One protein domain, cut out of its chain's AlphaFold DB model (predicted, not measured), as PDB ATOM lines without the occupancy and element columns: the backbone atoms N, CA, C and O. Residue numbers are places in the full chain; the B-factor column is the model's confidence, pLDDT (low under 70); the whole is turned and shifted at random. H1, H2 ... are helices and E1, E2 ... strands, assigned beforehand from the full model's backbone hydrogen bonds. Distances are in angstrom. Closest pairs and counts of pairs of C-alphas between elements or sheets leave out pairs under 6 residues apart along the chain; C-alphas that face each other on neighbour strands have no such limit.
ATOM      1  N   PHE A   3     152.607 133.152 143.578       44.72
ATOM      2  CA  PHE A   3     152.911 134.574 143.771       44.72
ATOM      3  C   PHE A   3     151.695 135.313 144.320       44.72
ATOM      4  O   PHE A   3     150.571 135.041 143.893       44.72
ATOM      5  N   MET A   4     151.921 136.270 145.219       37.28
ATOM      6  CA  MET A   4     150.876 137.106 145.809       37.28
ATOM      7  C   MET A   4     151.094 138.570 145.410       37.28
ATOM      8  O   MET A   4     152.189 139.103 145.563       37.28
ATOM      9  N   SER A   5     150.060 139.227 144.880       42.16
ATOM     10  CA  SER A   5     150.106 140.660 144.552       42.16
ATOM     11  C   SER A   5     149.501 141.499 145.680       42.16
ATOM     12  O   SER A   5     148.432 141.182 146.181       42.16
ATOM     13  N   HIS A   6     150.126 142.621 146.053       41.00
ATOM     14  CA  HIS A   6     149.626 143.488 147.134       41.00
ATOM     15  C   HIS A   6     148.413 144.364 146.764       41.00
ATOM     16  O   HIS A   6     147.810 144.967 147.649       41.00
ATOM     17  N   LYS A   7     148.047 144.481 145.477       47.44
ATOM     18  CA  LYS A   7     146.967 145.394 145.035       47.44
ATOM     19  C   LYS A   7     145.604 144.734 144.822       47.44
ATOM     20  O   LYS A   7     144.604 145.443 144.741       47.44
ATOM     21  N   LYS A   8     145.550 143.407 144.746       57.78
ATOM     22  CA  LYS A   8     144.338 142.576 144.687       57.78
ATOM     23  C   LYS A   8     144.697 141.261 145.366       57.78
ATOM     24  O   LYS A   8     145.819 140.821 145.150       57.78
ATOM     25  N   ASP A   9     143.791 140.646 146.128       77.56
ATOM     26  CA  ASP A   9     143.974 139.315 146.740       77.56
ATOM     27  C   ASP A   9     144.025 138.224 145.640       77.56
ATOM     28  O   ASP A   9     143.155 137.362 145.528       77.56
ATOM     29  N   LEU A  10     145.011 138.340 144.748       83.06
ATOM     30  CA  LEU A  10     145.240 137.567 143.539       83.06
ATOM     31  C   LEU A  10     146.462 136.685 143.773       83.06
ATOM     32  O   LEU A  10     147.579 137.182 143.953       83.06
ATOM     33  N   PHE A  11     146.234 135.380 143.728       88.50
ATOM     34  CA  PHE A  11     147.261 134.354 143.812       88.50
ATOM     35  C   PHE A  11     147.534 133.816 142.410       88.50
ATOM     36  O   PHE A  11     146.617 133.329 141.756       88.50
ATOM     37  N   LYS A  12     148.779 133.853 141.940       88.12
ATOM     38  CA  LYS A  12     149.148 133.225 140.660       88.12
ATOM     39  C   LYS A  12     149.847 131.895 140.901       88.12
ATOM     40  O   LYS A  12     150.880 131.873 141.567       88.12
ATOM     41  N   VAL A  13     149.309 130.806 140.354       88.62
ATOM     42  CA  VAL A  13     149.885 129.454 140.418       88.62
ATOM     43  C   VAL A  13     150.425 129.090 139.040       88.62
ATOM     44  O   VAL A  13     149.656 128.798 138.129       88.62
ATOM     45  N   ILE A  14     151.750 129.112 138.885       77.50
ATOM     46  CA  ILE A  14     152.395 128.880 137.577       77.50
ATOM     47  C   ILE A  14     152.593 127.386 137.298       77.50
ATOM     48  O   ILE A  14     152.374 126.930 136.184       77.50
ATOM     49  N   PHE A  15     152.988 126.614 138.313       80.69
ATOM     50  CA  PHE A  15     153.221 125.170 138.214       80.69
ATOM     51  C   PHE A  15     153.148 124.509 139.600       80.69
ATOM     52  O   PHE A  15     153.330 125.181 140.624       80.69
ATOM     53  N   GLY A  16     152.968 123.188 139.628       82.75
ATOM     54  CA  GLY A  16     152.954 122.365 140.838       82.75
ATOM     55  C   GLY A  16     151.570 122.245 141.476       82.75
ATOM     56  O   GLY A  16     150.574 122.699 140.913       82.75
ATOM     57  N   LYS A  17     151.504 121.594 142.644       89.69
ATOM     58  CA  LYS A  17     150.269 121.399 143.423       89.69
ATOM     59  C   LYS A  17     150.240 122.371 144.594       89.69
ATOM     60  O   LYS A  17     151.229 122.501 145.307       89.69
ATOM     61  N   VAL A  18     149.114 123.048 144.783       90.38
ATOM     62  CA  VAL A  18     148.902 124.014 145.863       90.38
ATOM     63  C   VAL A  18     147.542 123.761 146.489       90.38
ATOM     64  O   VAL A  18     146.552 123.562 145.783       90.38
ATOM     65  N   TRP A  19     147.488 123.798 147.817       88.25
ATOM     66  CA  TRP A  19     146.252 123.691 148.581       88.25
ATOM     67  C   TRP A  19     145.837 125.055 149.119       88.25
ATOM     68  O   TRP A  19     146.658 125.802 149.647       88.25
ATOM     69  N   PHE A  20     144.548 125.362 149.018       91.69
ATOM     70  CA  PHE A  20     143.968 126.604 149.502       91.69
ATOM     71  C   PHE A  20     142.885 126.306 150.535       91.69
ATOM     72  O   PHE A  20     141.957 125.535 150.284       91.69
ATOM     73  N   ARG A  21     142.973 126.975 151.689       90.06
ATOM     74  CA  ARG A  21     141.922 127.023 152.712       90.06
ATOM     75  C   ARG A  21     141.628 128.482 153.027       90.06
ATOM     76  O   ARG A  21     142.370 129.128 153.760       90.06
ATOM     77  N   LEU A  22     140.541 129.006 152.473       88.06
ATOM     78  CA  LEU A  22     140.186 130.416 152.614       88.06
ATOM     79  C   LEU A  22     138.964 130.569 153.510       88.06
ATOM     80  O   LEU A  22     137.928 129.940 153.293       88.06
ATOM     81  N   LYS A  23     139.064 131.442 154.514       86.50
ATOM     82  CA  LYS A  23     137.899 131.876 155.291       86.50
ATOM     83  C   LYS A  23     137.038 132.804 154.428       86.50
ATOM     84  O   LYS A  23     137.531 133.486 153.532       86.50
ATOM     85  N   ARG A  24     135.728 132.826 154.679       82.12
ATOM     86  CA  ARG A  24     134.795 133.697 153.953       82.12
ATOM     87  C   ARG A  24     135.104 135.161 154.285       82.12
ATOM     88  O   ARG A  24     134.791 135.618 155.381       82.12
ATOM     89  N   LEU A  25     135.707 135.884 153.344       77.44
ATOM     90  CA  LEU A  25     135.919 137.327 153.454       77.44
ATOM     91  C   LEU A  25     134.578 138.053 153.267       77.44
ATOM     92  O   LEU A  25     133.751 137.646 152.445       77.44
ATOM     93  N   LYS A  26     134.327 139.094 154.074       73.25
ATOM     94  CA  LYS A  26     133.046 139.822 154.066       73.25
ATOM     95  C   LYS A  26     132.906 140.772 152.870       73.25
ATOM     96  O   LYS A  26     131.787 140.944 152.401       73.25
ATOM     97  N   GLU A  27     134.008 141.324 152.357       71.12
ATOM     98  CA  GLU A  27     133.961 142.467 151.423       71.12
ATOM     99  C   GLU A  27     134.938 142.390 150.236       71.12
ATOM    100  O   GLU A  27     134.867 143.228 149.342       71.12
ATOM    101  N   LYS A  28     135.837 141.397 150.188       65.00
ATOM    102  CA  LYS A  28     136.821 141.255 149.103       65.00
ATOM    103  C   LYS A  28     136.722 139.893 148.431       65.00
ATOM    104  O   LYS A  28     136.654 138.865 149.106       65.00
ATOM    105  N   GLU A  29     136.718 139.907 147.104       76.81
ATOM    106  CA  GLU A  29     136.836 138.710 146.278       76.81
ATOM    107  C   GLU A  29     138.321 138.404 146.086       76.81
ATOM    108  O   GLU A  29     139.054 139.183 145.475       76.81
ATOM    109  N   ALA A  30     138.767 137.278 146.637       86.75
ATOM    110  CA  ALA A  30     140.079 136.741 146.313       86.75
ATOM    111  C   ALA A  30     139.984 135.930 145.017       86.75
ATOM    112  O   ALA A  30     138.931 135.372 144.695       86.75
ATOM    113  N   SER A  31     141.080 135.855 144.266       91.81
ATOM    114  CA  SER A  31     141.140 135.073 143.031       91.81
ATOM    115  C   SER A  31     142.435 134.280 142.927       91.81
ATOM    116  O   SER A  31     143.481 134.726 143.393       91.81
ATOM    117  N   VAL A  32     142.364 133.089 142.337       94.19
ATOM    118  CA  VAL A  32     143.550 132.330 141.923       94.19
ATOM    119  C   VAL A  32     143.602 132.310 140.405       94.19
ATOM    120  O   VAL A  32     142.601 132.032 139.760       94.19
ATOM    121  N   GLU A  33     144.759 132.569 139.821       94.25
ATOM    122  CA  GLU A  33     144.992 132.525 138.381       94.25
ATOM    123  C   GLU A  33     146.048 131.461 138.078       94.25
ATOM    124  O   GLU A  33     147.106 131.413 138.706       94.25
ATOM    125  N   THR A  34     145.750 130.595 137.118       94.62
ATOM    126  CA  THR A  34     146.702 129.673 136.492       94.62
ATOM    127  C   THR A  34     146.898 130.087 135.035       94.62
ATOM    128  O   THR A  34     146.149 130.926 134.530       94.62
ATOM    129  N   PRO A  35     147.850 129.482 134.304       91.38
ATOM    130  CA  PRO A  35     148.028 129.767 132.883       91.38
ATOM    131  C   PRO A  35     146.785 129.540 132.010       91.38
ATOM    132  O   PRO A  35     146.760 130.035 130.883       91.38
ATOM    133  N   THR A  36     145.791 128.780 132.492       92.06
ATOM    134  CA  THR A  36     144.608 128.379 131.711       92.06
ATOM    135  C   THR A  36     143.268 128.719 132.369       92.06
ATOM    136  O   THR A  36     142.241 128.685 131.695       92.06
ATOM    137  N   CYS A  37     143.249 129.044 133.665       94.12
ATOM    138  CA  CYS A  37     142.021 129.248 134.430       94.12
ATOM    139  C   CYS A  37     142.140 130.438 135.390       94.12
ATOM    140  O   CYS A  37     143.192 130.675 135.977       94.12
ATOM    141  N   VAL A  38     141.022 131.114 135.649       94.25
ATOM    142  CA  VAL A  38     140.869 132.079 136.748       94.25
ATOM    143  C   VAL A  38     139.778 131.579 137.687       94.25
ATOM    144  O   VAL A  38     138.694 131.221 137.246       94.25
ATOM    145  N   MET A  39     140.039 131.545 138.985       95.38
ATOM    146  CA  MET A  39     139.143 131.029 140.016       95.38
ATOM    147  C   MET A  39     138.741 132.152 140.969       95.38
ATOM    148  O   MET A  39     139.610 132.780 141.566       95.38
ATOM    149  N   GLY A  40     137.442 132.382 141.145       92.38
ATOM    150  CA  GLY A  40     136.892 133.297 142.146       92.38
ATOM    151  C   GLY A  40     136.663 132.583 143.478       92.38
ATOM    152  O   GLY A  40     136.022 131.531 143.522       92.38
ATOM    153  N   LEU A  41     137.190 133.143 144.567       88.56
ATOM    154  CA  LEU A  41     137.280 132.482 145.868       88.56
ATOM    155  C   LEU A  41     136.323 133.102 146.877       88.56
ATOM    156  O   LEU A  41     136.359 134.306 147.137       88.56
ATOM    157  N   ARG A  42     135.507 132.261 147.522       87.06
ATOM    158  CA  ARG A  42     134.632 132.712 148.608       87.06
ATOM    159  C   ARG A  42     134.386 131.623 149.645       87.06
ATOM    160  O   ARG A  42     133.398 130.901 149.576       87.06
ATOM    161  N   GLY A  43     135.254 131.555 150.656       87.06
ATOM    162  CA  GLY A  43     135.089 130.599 151.755       87.06
ATOM    163  C   GLY A  43     135.205 129.146 151.293       87.06
ATOM    164  O   GLY A  43     134.340 128.334 151.614       87.06
ATOM    165  N   THR A  44     136.220 128.850 150.481       93.38
ATOM    166  CA  THR A  44     136.409 127.559 149.814       93.38
ATOM    167  C   THR A  44     137.655 126.835 150.293       93.38
ATOM    168  O   THR A  44     138.625 127.437 150.761       93.38
ATOM    169  N   ILE A  45     137.613 125.516 150.133       92.00
ATOM    170  CA  ILE A  45     138.724 124.609 150.359       92.00
ATOM    171  C   ILE A  45     138.918 123.781 149.095       92.00
ATOM    172  O   ILE A  45     138.028 123.020 148.713       92.00
ATOM    173  N   PHE A  46     140.055 123.952 148.434       94.75
ATOM    174  CA  PHE A  46     140.324 123.335 147.139       94.75
ATOM    175  C   PHE A  46     141.826 123.146 146.922       94.75
ATOM    176  O   PHE A  46     142.647 123.755 147.611       94.75
ATOM    177  N   SER A  47     142.192 122.306 145.958       93.75
ATOM    178  CA  SER A  47     143.563 122.224 145.454       93.75
ATOM    179  C   SER A  47     143.624 122.581 143.981       93.75
ATOM    180  O   SER A  47     142.658 122.390 143.242       93.75
ATOM    181  N   VAL A  48     144.766 123.122 143.573       95.62
ATOM    182  CA  VAL A  48     145.083 123.425 142.182       95.62
ATOM    183  C   VAL A  48     146.390 122.734 141.852       95.62
ATOM    184  O   VAL A  48     147.395 122.949 142.526       95.62
ATOM    185  N   PHE A  49     146.380 121.917 140.808       93.31
ATOM    186  CA  PHE A  49     147.567 121.310 140.242       93.31
ATOM    187  C   PHE A  49     147.766 121.816 138.820       93.31
ATOM    188  O   PHE A  49     146.902 121.632 137.964       93.31
ATOM    189  N   VAL A  50     148.899 122.468 138.583       92.56
ATOM    190  CA  VAL A  50     149.284 122.962 137.263       92.56
ATOM    191  C   VAL A  50     150.494 122.173 136.786       92.56
ATOM    192  O   VAL A  50     151.546 122.186 137.428       92.56
ATOM    193  N   PHE A  51     150.350 121.491 135.656       86.62
ATOM    194  CA  PHE A  51     151.427 120.729 135.038       86.62
ATOM    195  C   PHE A  51     151.400 120.937 133.528       86.62
ATOM    196  O   PHE A  51     150.396 120.641 132.877       86.62
ATOM    197  N   ARG A  52     152.507 121.443 132.965       84.44
ATOM    198  CA  ARG A  52     152.572 121.903 131.567       84.44
ATOM    199  C   ARG A  52     151.459 122.939 131.308       84.44
ATOM    200  O   ARG A  52     151.389 123.934 132.019       84.44
ATOM    201  N   ASN A  53     150.559 122.661 130.366       84.62
ATOM    202  CA  ASN A  53     149.384 123.476 130.047       84.62
ATOM    203  C   ASN A  53     148.079 122.900 130.620       84.62
ATOM    204  O   ASN A  53     146.996 123.262 130.176       84.62
ATOM    205  N   GLU A  54     148.133 121.965 131.567       91.19
ATOM    206  CA  GLU A  54     146.938 121.398 132.193       91.19
ATOM    207  C   GLU A  54     146.746 121.980 133.597       91.19
ATOM    208  O   GLU A  54     147.688 122.097 134.381       91.19
ATOM    209  N   THR A  55     145.512 122.365 133.918       94.06
ATOM    210  CA  THR A  55     145.096 122.789 135.256       94.06
ATOM    211  C   THR A  55     144.034 121.828 135.775       94.06
ATOM    212  O   THR A  55     142.983 121.655 135.161       94.06
ATOM    213  N   ILE A  56     144.315 121.197 136.912       94.62
ATOM    214  CA  ILE A  56     143.393 120.320 137.633       94.62
ATOM    215  C   ILE A  56     142.991 121.019 138.926       94.62
ATOM    216  O   ILE A  56     143.848 121.474 139.680       94.62
ATOM    217  N   ILE A  57     141.690 121.124 139.168       95.94
ATOM    218  CA  ILE A  57     141.104 121.817 140.309       95.94
ATOM    219  C   ILE A  57     140.213 120.832 141.048       95.94
ATOM    220  O   ILE A  57     139.231 120.356 140.483       95.94
ATOM    221  N   ASP A  58     140.527 120.583 142.314       93.56
ATOM    222  CA  ASP A  58     139.768 119.684 143.184       93.56
ATOM    223  C   ASP A  58     139.082 120.509 144.265       93.56
ATOM    224  O   ASP A  58     139.761 121.075 145.123       93.56
ATOM    225  N   LEU A  59     137.752 120.613 144.226       93.88
ATOM    226  CA  LEU A  59     136.975 121.338 145.229       93.88
ATOM    227  C   LEU A  59     136.511 120.378 146.326       93.88
ATOM    228  O   LEU A  59     135.630 119.547 146.111       93.88
ATOM    229  N   PHE A  60     137.059 120.537 147.528       89.06
ATOM    230  CA  PHE A  60     136.682 119.726 148.686       89.06
ATOM    231  C   PHE A  60     135.474 120.315 149.416       89.06
ATOM    232  O   PHE A  60     134.585 119.573 149.824       89.06
ATOM    233  N   LYS A  61     135.429 121.646 149.576       92.06
ATOM    234  CA  LYS A  61     134.354 122.332 150.311       92.06
ATOM    235  C   LYS A  61     134.090 123.751 149.806       92.06
ATOM    236  O   LYS A  61     135.022 124.529 149.597       92.06
ATOM    237  N   GLY A  62     132.819 124.129 149.727       93.56
ATOM    238  CA  GLY A  62     132.324 125.447 149.348       93.56
ATOM    239  C   GLY A  62     131.802 125.518 147.909       93.56
ATOM    240  O   GLY A  62     131.246 124.581 147.349       93.56
ATOM    241  N   LYS A  63     131.931 126.695 147.296       93.50
ATOM    242  CA  LYS A  63     131.521 126.937 145.911       93.50
ATOM    243  C   LYS A  63     132.625 127.700 145.202       93.50
ATOM    244  O   LYS A  63     132.975 128.792 145.643       93.50
ATOM    245  N   LEU A  64     133.140 127.138 144.113       94.44
ATOM    246  CA  LEU A  64     134.232 127.738 143.349       94.44
ATOM    247  C   LEU A  64     133.745 128.099 141.949       94.44
ATOM    248  O   LEU A  64     133.213 127.251 141.233       94.44
ATOM    249  N   GLU A  65     133.916 129.360 141.568       94.75
ATOM    250  CA  GLU A  65     133.645 129.811 140.204       94.75
ATOM    251  C   GLU A  65     134.953 129.789 139.420       94.75
ATOM    252  O   GLU A  65     135.929 130.392 139.853       94.75
ATOM    253  N   VAL A  66     134.986 129.087 138.289       94.75
ATOM    254  CA  VAL A  66     136.180 128.951 137.446       94.75
ATOM    255  C   VAL A  66     135.873 129.503 136.063       94.75
ATOM    256  O   VAL A  66     134.919 129.072 135.427       94.75
ATOM    257  N   LEU A  67     136.665 130.450 135.587       92.00
ATOM    258  CA  LEU A  67     136.625 130.980 134.234       92.00
ATOM    259  C   LEU A  67     137.780 130.370 133.434       92.00
ATOM    260  O   LEU A  67     138.938 130.539 133.808       92.00
ATOM    261  N   ALA A  68     137.471 129.671 132.347       92.06
ATOM    262  CA  ALA A  68     138.461 129.103 131.432       92.06
ATOM    263  C   ALA A  68     137.950 129.208 129.990       92.06
ATOM    264  O   ALA A  68     136.805 128.838 129.729       92.06
ATOM    265  N   GLU A  69     138.771 129.730 129.071       85.56
ATOM    266  CA  GLU A  69     138.404 129.971 127.660       85.56
ATOM    267  C   GLU A  69     137.032 130.669 127.507       85.56
ATOM    268  O   GLU A  69     136.148 130.178 126.808       85.56
ATOM    269  N   GLU A  70     136.816 131.772 128.239       83.62
ATOM    270  CA  GLU A  70     135.557 132.551 128.255       83.62
ATOM    271  C   GLU A  70     134.321 131.807 128.797       83.62
ATOM    272  O   GLU A  70     133.223 132.362 128.862       83.62
ATOM    273  N   ARG A  71     134.473 130.559 129.250       86.94
ATOM    274  CA  ARG A  71     133.395 129.773 129.858       86.94
ATOM    275  C   ARG A  71     133.487 129.816 131.370       86.94
ATOM    276  O   ARG A  71     134.546 129.589 131.952       86.94
ATOM    277  N   LYS A  72     132.344 130.058 132.008       92.38
ATOM    278  CA  LYS A  72     132.198 130.046 133.463       92.38
ATOM    279  C   LYS A  72     131.700 128.680 133.940       92.38
ATOM    280  O   LYS A  72     130.630 128.229 133.542       92.38
ATOM    281  N   TYR A  73     132.452 128.064 134.840       92.44
ATOM    282  CA  TYR A  73     132.123 126.829 135.543       92.44
ATOM    283  C   TYR A  73     131.848 127.135 137.010       92.44
ATOM    284  O   TYR A  73     132.449 128.028 137.605       92.44
ATOM    285  N   ILE A  74     130.939 126.372 137.604       93.88
ATOM    286  CA  ILE A  74     130.646 126.435 139.032       93.88
ATOM    287  C   ILE A  74     130.850 125.033 139.590       93.88
ATOM    288  O   ILE A  74     130.064 124.130 139.296       93.88
ATOM    289  N   LEU A  75     131.904 124.865 140.380       93.50
ATOM    290  CA  LEU A  75     132.192 123.618 141.075       93.50
ATOM    291  C   LEU A  75     131.471 123.582 142.422       93.50
ATOM    292  O   LEU A  75     131.327 124.607 143.101       93.50
ATOM    293  N   LYS A  76     131.025 122.380 142.783       94.38
ATOM    294  CA  LYS A  76     130.425 122.028 144.075       94.38
ATOM    295  C   LYS A  76     131.344 121.084 144.855       94.38
ATOM    296  O   LYS A  76     132.299 120.547 144.300       94.38
ATOM    297  N   ASP A  77     131.026 120.879 146.126       93.12
ATOM    298  CA  ASP A  77     131.738 119.957 147.015       93.12
ATOM    299  C   ASP A  77     131.955 118.582 146.375       93.12
ATOM    300  O   ASP A  77     131.024 117.963 145.849       93.12
ATOM    301  N   GLY A  78     133.198 118.107 146.447       88.44
ATOM    302  CA  GLY A  78     133.603 116.809 145.928       88.44
ATOM    303  C   GLY A  78     133.752 116.765 144.410       88.44
ATOM    304  O   GLY A  78     133.724 115.675 143.849       88.44
ATOM    305  N   GLU A  79     133.869 117.898 143.717       91.25
ATOM    306  CA  GLU A  79     134.023 117.926 142.262       91.25
ATOM    307  C   GLU A  79     135.442 118.287 141.827       91.25
ATOM    308  O   GLU A  79     136.078 119.193 142.367       91.25
ATOM    309  N   ARG A  80     135.896 117.601 140.780       93.44
ATOM    310  CA  ARG A  80     137.147 117.848 140.066       93.44
ATOM    311  C   ARG A  80     136.855 118.474 138.710       93.44
ATOM    312  O   ARG A  80     135.991 117.979 137.986       93.44
ATOM    313  N   LEU A  81     137.609 119.508 138.353       94.44
ATOM    314  CA  LEU A  81     137.680 120.081 137.012       94.44
ATOM    315  C   LEU A  81     139.090 119.900 136.468       94.44
ATOM    316  O   LEU A  81     140.048 120.386 137.058       94.44
ATOM    317  N   ARG A  82     139.218 119.243 135.323       93.56
ATOM    318  CA  ARG A  82     140.475 119.175 134.572       93.56
ATOM    319  C   ARG A  82     140.313 119.989 133.299       93.56
ATOM    320  O   ARG A  82     139.387 119.717 132.541       93.56
ATOM    321  N   HIS A  83     141.186 120.968 133.086       93.06
ATOM    322  CA  HIS A  83     141.186 121.821 131.905       93.06
ATOM    323  C   HIS A  83     142.549 121.807 131.206       93.06
ATOM    324  O   HIS A  83     143.582 122.001 131.845       93.06
ATOM    325  N   SER A  84     142.544 121.586 129.890       90.62
ATOM    326  CA  SER A  84     143.726 121.680 129.031       90.62
ATOM    327  C   SER A  84     143.333 122.300 127.681       90.62
ATOM    328  O   SER A  84     142.404 121.788 127.048       90.62
ATOM    329  N   PRO A  85     144.011 123.368 127.218       81.94
ATOM    330  CA  PRO A  85     143.700 124.034 125.952       81.94
ATOM    331  C   PRO A  85     144.098 123.183 124.734       81.94
ATOM    332  O   PRO A  85     143.471 123.267 123.675       81.94
ATOM    333  N   ASP A  86     145.088 122.303 124.913       78.19
ATOM    334  CA  ASP A  86     145.707 121.507 123.847       78.19
ATOM    335  C   ASP A  86     144.891 120.256 123.471       78.19
ATOM    336  O   ASP A  86     145.143 119.619 122.450       78.19
ATOM    337  N   LYS A  87     143.882 119.892 124.273       76.44
ATOM    338  CA  LYS A  87     143.025 118.723 124.015       76.44
ATOM    339  C   LYS A  87     141.901 119.036 123.010       76.44
ATOM    340  O   LYS A  87     141.467 120.189 122.887       76.44
ATOM    341  N   PRO A  88     141.365 118.030 122.286       47.81
ATOM    342  CA  PRO A  88     140.188 118.214 121.438       47.81
ATOM    343  C   PRO A  88     138.979 118.648 122.279       47.81
ATOM    344  O   PRO A  88     138.817 118.209 123.413       47.81
ATOM    345  N   LYS A  89     138.093 119.497 121.729       64.50
ATOM    346  CA  LYS A  89     137.001 120.180 122.469       64.50
ATOM    347  C   LYS A  89     136.171 119.292 123.414       64.50
ATOM    348  O   LYS A  89     135.674 119.806 124.410       64.50
ATOM    349  N   ARG A  90     135.993 118.002 123.100       43.06
ATOM    350  CA  ARG A  90     135.241 117.039 123.929       43.06
ATOM    351  C   ARG A  90     136.012 116.541 125.159       43.06
ATOM    352  O   ARG A  90     135.382 116.223 126.153       43.06
ATOM    353  N   GLU A  91     137.340 116.520 125.102       50.19
ATOM    354  CA  GLU A  91     138.242 116.057 126.171       50.19
ATOM    355  C   GLU A  91     138.935 117.218 126.902       50.19
ATOM    356  O   GLU A  91     139.660 117.011 127.872       50.19
ATOM    357  N   ARG A  92     138.710 118.462 126.449       57.97
ATOM    358  CA  ARG A  92     139.260 119.675 127.082       57.97
ATOM    359  C   ARG A  92     138.850 119.839 128.530       57.97
ATOM    360  O   ARG A  92     139.568 120.501 129.275       57.97
ATOM    361  N   ILE A  93     137.664 119.345 128.881       61.00
ATOM    362  CA  ILE A  93     137.032 119.568 130.175       61.00
ATOM    363  C   ILE A  93     136.440 118.254 130.668       61.00
ATOM    364  O   ILE A  93     135.487 117.738 130.089       61.00
ATOM    365  N   GLU A  94     136.962 117.762 131.786       74.38
ATOM    366  CA  GLU A  94     136.370 116.642 132.512       74.38
ATOM    367  C   GLU A  94     135.875 117.107 133.876       74.38
ATOM    368  O   GLU A  94     136.612 117.750 134.629       74.38
ATOM    369  N   ARG A  95     134.632 116.735 134.203       79.19
ATOM    370  CA  ARG A  95     134.057 116.881 135.540       79.19
ATOM    371  C   ARG A  95     133.876 115.500 136.147       79.19
ATOM    372  O   ARG A  95     133.152 114.678 135.588       79.19
ATOM    373  N   LYS A  96     134.527 115.242 137.278       83.12
ATOM    374  CA  LYS A  96     134.435 113.965 138.005       83.12
ATOM    375  C   LYS A  96     134.144 114.229 139.476       83.12
ATOM    376  O   LYS A  96     134.457 115.306 139.979       83.12
ATOM    377  N   LYS A  97     133.522 113.265 140.154       84.44
ATOM    378  CA  LYS A  97     133.452 113.281 141.616       84.44
ATOM    379  C   LYS A  97     134.788 112.796 142.173       84.44
ATOM    380  O   LYS A  97     135.342 111.846 141.631       84.44
ATOM    381  N   LEU A  98     135.277 113.463 143.210       80.62
ATOM    382  CA  LEU A  98     136.431 113.026 143.982       80.62
ATOM    383  C   LEU A  98     136.089 111.734 144.715       80.62
ATOM    384  O   LEU A  98     134.960 111.543 145.184       80.62
ATOM    385  N   GLU A  99     137.069 110.851 144.810       81.56
ATOM    386  CA  GLU A  99     136.941 109.623 145.573       81.56
ATOM    387  C   GLU A  99     137.117 109.903 147.071       81.56
ATOM    388  O   GLU A  99     137.778 110.857 147.487       81.56
ATOM    389  N   ALA A 100     136.519 109.063 147.920       76.62
ATOM    390  CA  ALA A 100     136.507 109.289 149.366       76.62
ATOM    391  C   ALA A 100     137.916 109.334 149.991       76.62
ATOM    392  O   ALA A 100     138.137 110.048 150.968       76.62
ATOM    393  N   TRP A 101     138.880 108.598 149.430       69.12
ATOM    394  CA  TRP A 101     140.257 108.594 149.923       69.12
ATOM    395  C   TRP A 101     141.001 109.900 149.601       69.12
ATOM    396  O   TRP A 101     141.783 110.349 150.433       69.12
ATOM    397  N   GLU A 102     140.704 110.555 148.471       74.19
ATOM    398  CA  GLU A 102     141.289 111.856 148.097       74.19
ATOM    399  C   GLU A 102     140.842 112.957 149.073       74.19
ATOM    400  O   GLU A 102     141.605 113.858 149.420       74.19
ATOM    401  N   ILE A 103     139.597 112.866 149.554       74.88
ATOM    402  CA  ILE A 103     139.050 113.759 150.586       74.88
ATOM    403  C   ILE A 103     139.725 113.487 151.937       74.88
ATOM    404  O   ILE A 103     140.072 114.422 152.654       74.88
ATOM    405  N   LYS A 104     139.947 112.214 152.277       76.00
ATOM    406  CA  LYS A 104     140.585 111.821 153.539       76.00
ATOM    407  C   LYS A 104     142.049 112.267 153.619       76.00
ATOM    408  O   LYS A 104     142.447 112.829 154.634       76.00
ATOM    409  N   GLU A 105     142.820 112.075 152.546       77.12
ATOM    410  CA  GLU A 105     144.208 112.555 152.447       77.12
ATOM    411  C   GLU A 105     144.282 114.067 152.713       77.12
ATOM    412  O   GLU A 105     145.141 114.547 153.451       77.12
ATOM    413  N   PHE A 106     143.320 114.817 152.173       74.94
ATOM    414  CA  PHE A 106     143.201 116.245 152.421       74.94
ATOM    415  C   PHE A 106     142.902 116.574 153.895       74.94
ATOM    416  O   PHE A 106     143.542 117.455 154.473       74.94
ATOM    417  N   GLU A 107     141.928 115.901 154.510       76.19
ATOM    418  CA  GLU A 107     141.583 116.134 155.918       76.19
ATOM    419  C   GLU A 107     142.773 115.880 156.843       76.19
ATOM    420  O   GLU A 107     142.973 116.631 157.797       76.19
ATOM    421  N   ASP A 108     143.590 114.872 156.538       78.50
ATOM    422  CA  ASP A 108     144.765 114.522 157.331       78.50
ATOM    423  C   ASP A 108     145.868 115.595 157.254       78.50
ATOM    424  O   ASP A 108     146.475 115.911 158.277       78.50
ATOM    425  N   ILE A 109     146.055 116.257 156.102       72.31
ATOM    426  CA  ILE A 109     147.002 117.383 155.950       72.31
ATOM    427  C   ILE A 109     146.619 118.578 156.842       72.31
ATOM    428  O   ILE A 109     147.487 119.272 157.372       72.31
ATOM    429  N   PHE A 110     145.321 118.832 157.034       68.31
ATOM    430  CA  PHE A 110     144.821 119.990 157.789       68.31
ATOM    431  C   PHE A 110     144.440 119.688 159.247       68.31
ATOM    432  O   PHE A 110     143.918 120.578 159.921       68.31
ATOM    433  N   LYS A 111     144.736 118.482 159.753       73.50
ATOM    434  CA  LYS A 111     144.640 118.114 161.181       73.50
ATOM    435  C   LYS A 111     145.827 118.602 162.030       73.50
ATOM    436  O   LYS A 111     145.963 118.189 163.179       73.50
TER     437      LYS A 111
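Overview. This is residues 3 to 111 of the 426 residues of the protein "FecR domain-containing protein" of bacterium (UniProt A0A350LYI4). Two five-stranded sheets stand face to face as a sandwich, their strands running nearly along one another, and one helix, H1, lies across the far side of the second sheet, over E5 and E6. The chain passes from one sheet to the other at the links E1 to E2, E2 to E3, E4 to E5, E6 to E7 and E8 to E9. The printed part has 109 residues, with ten named strands, E1 to E10, and then the one named helix; the class is mostly strand. One sheet has the order E1 E3 E4 E7 E8 and is mixed, the other has the order E2 E5 E6 E9 E10 and is all antiparallel. The whole is compact, with a radius of gyration of the C-alphas of 13.5 A and spans of 39 by 36 by 23 A.

Arrangement. Residues 3 to 4 form a short antiparallel pairing with residues 11 to 12 of E1, residues 10 to 13, an edge strand. E2, residues 16 to 21, is an edge strand of the other sheet. E3, residues 30 to 33, is the parallel neighbour of E1; N 11 and O 31 are 2.8 A apart, within hydrogen-bond range, as are the N and O pairs that follow. E4, residues 38 to 41, makes a hairpin with E3, N 39 to O 32 2.7 A. E5, residues 45 to 51, is antiparallel to E2, N 18 to O 48 2.8 A, and makes a hairpin with E6, residues 54 to 61, N 47 to O 58 2.8 A. E7, residues 64 to 68, is antiparallel to E4, N 67 to O 38 2.7 A, and makes a hairpin with E8, residues 71 to 75, N 73 to O 66 2.7 A. E9, residues 79 to 83, is antiparallel to E6, N 57 to O 81 2.8 A, and makes a hairpin with E10, residues 93 to 97, N 80 to O 96 2.8 A. In the sandwich, two sheets face to face, the facing parts are 10.4 A centre to centre and the strands stand at 13 degrees. H1, residues 100 to 109, is on the second sheet at a height of 10.5 A, across the strands at 80 degrees to E5 on the local plane; the closest C-alphas of E6 and H1, Phe 60 and Ile 103, are 6.7 A apart. Every O i to N i+4 pair in H1 is within hydrogen-bond range.

Along the chain. E1 begins at C-alpha 10, (145.240, 137.567, 143.539). From first to last C-alpha, E2 measures 16.9 A, E5 20.3 A, E6 22.1 A and H1 14.8 A. H1 ends at C-alpha 109, (147.002, 117.383, 155.950).

Size, cuts and confidence. The two C-alphas farthest apart, Pro 88 and Lys 111, are 40.0 A apart. The printed part has no cut and no long link. Its mean pLDDT is 82.6; residues 3 to 8, 28, 88 to 93, 101 and 110 are under 70.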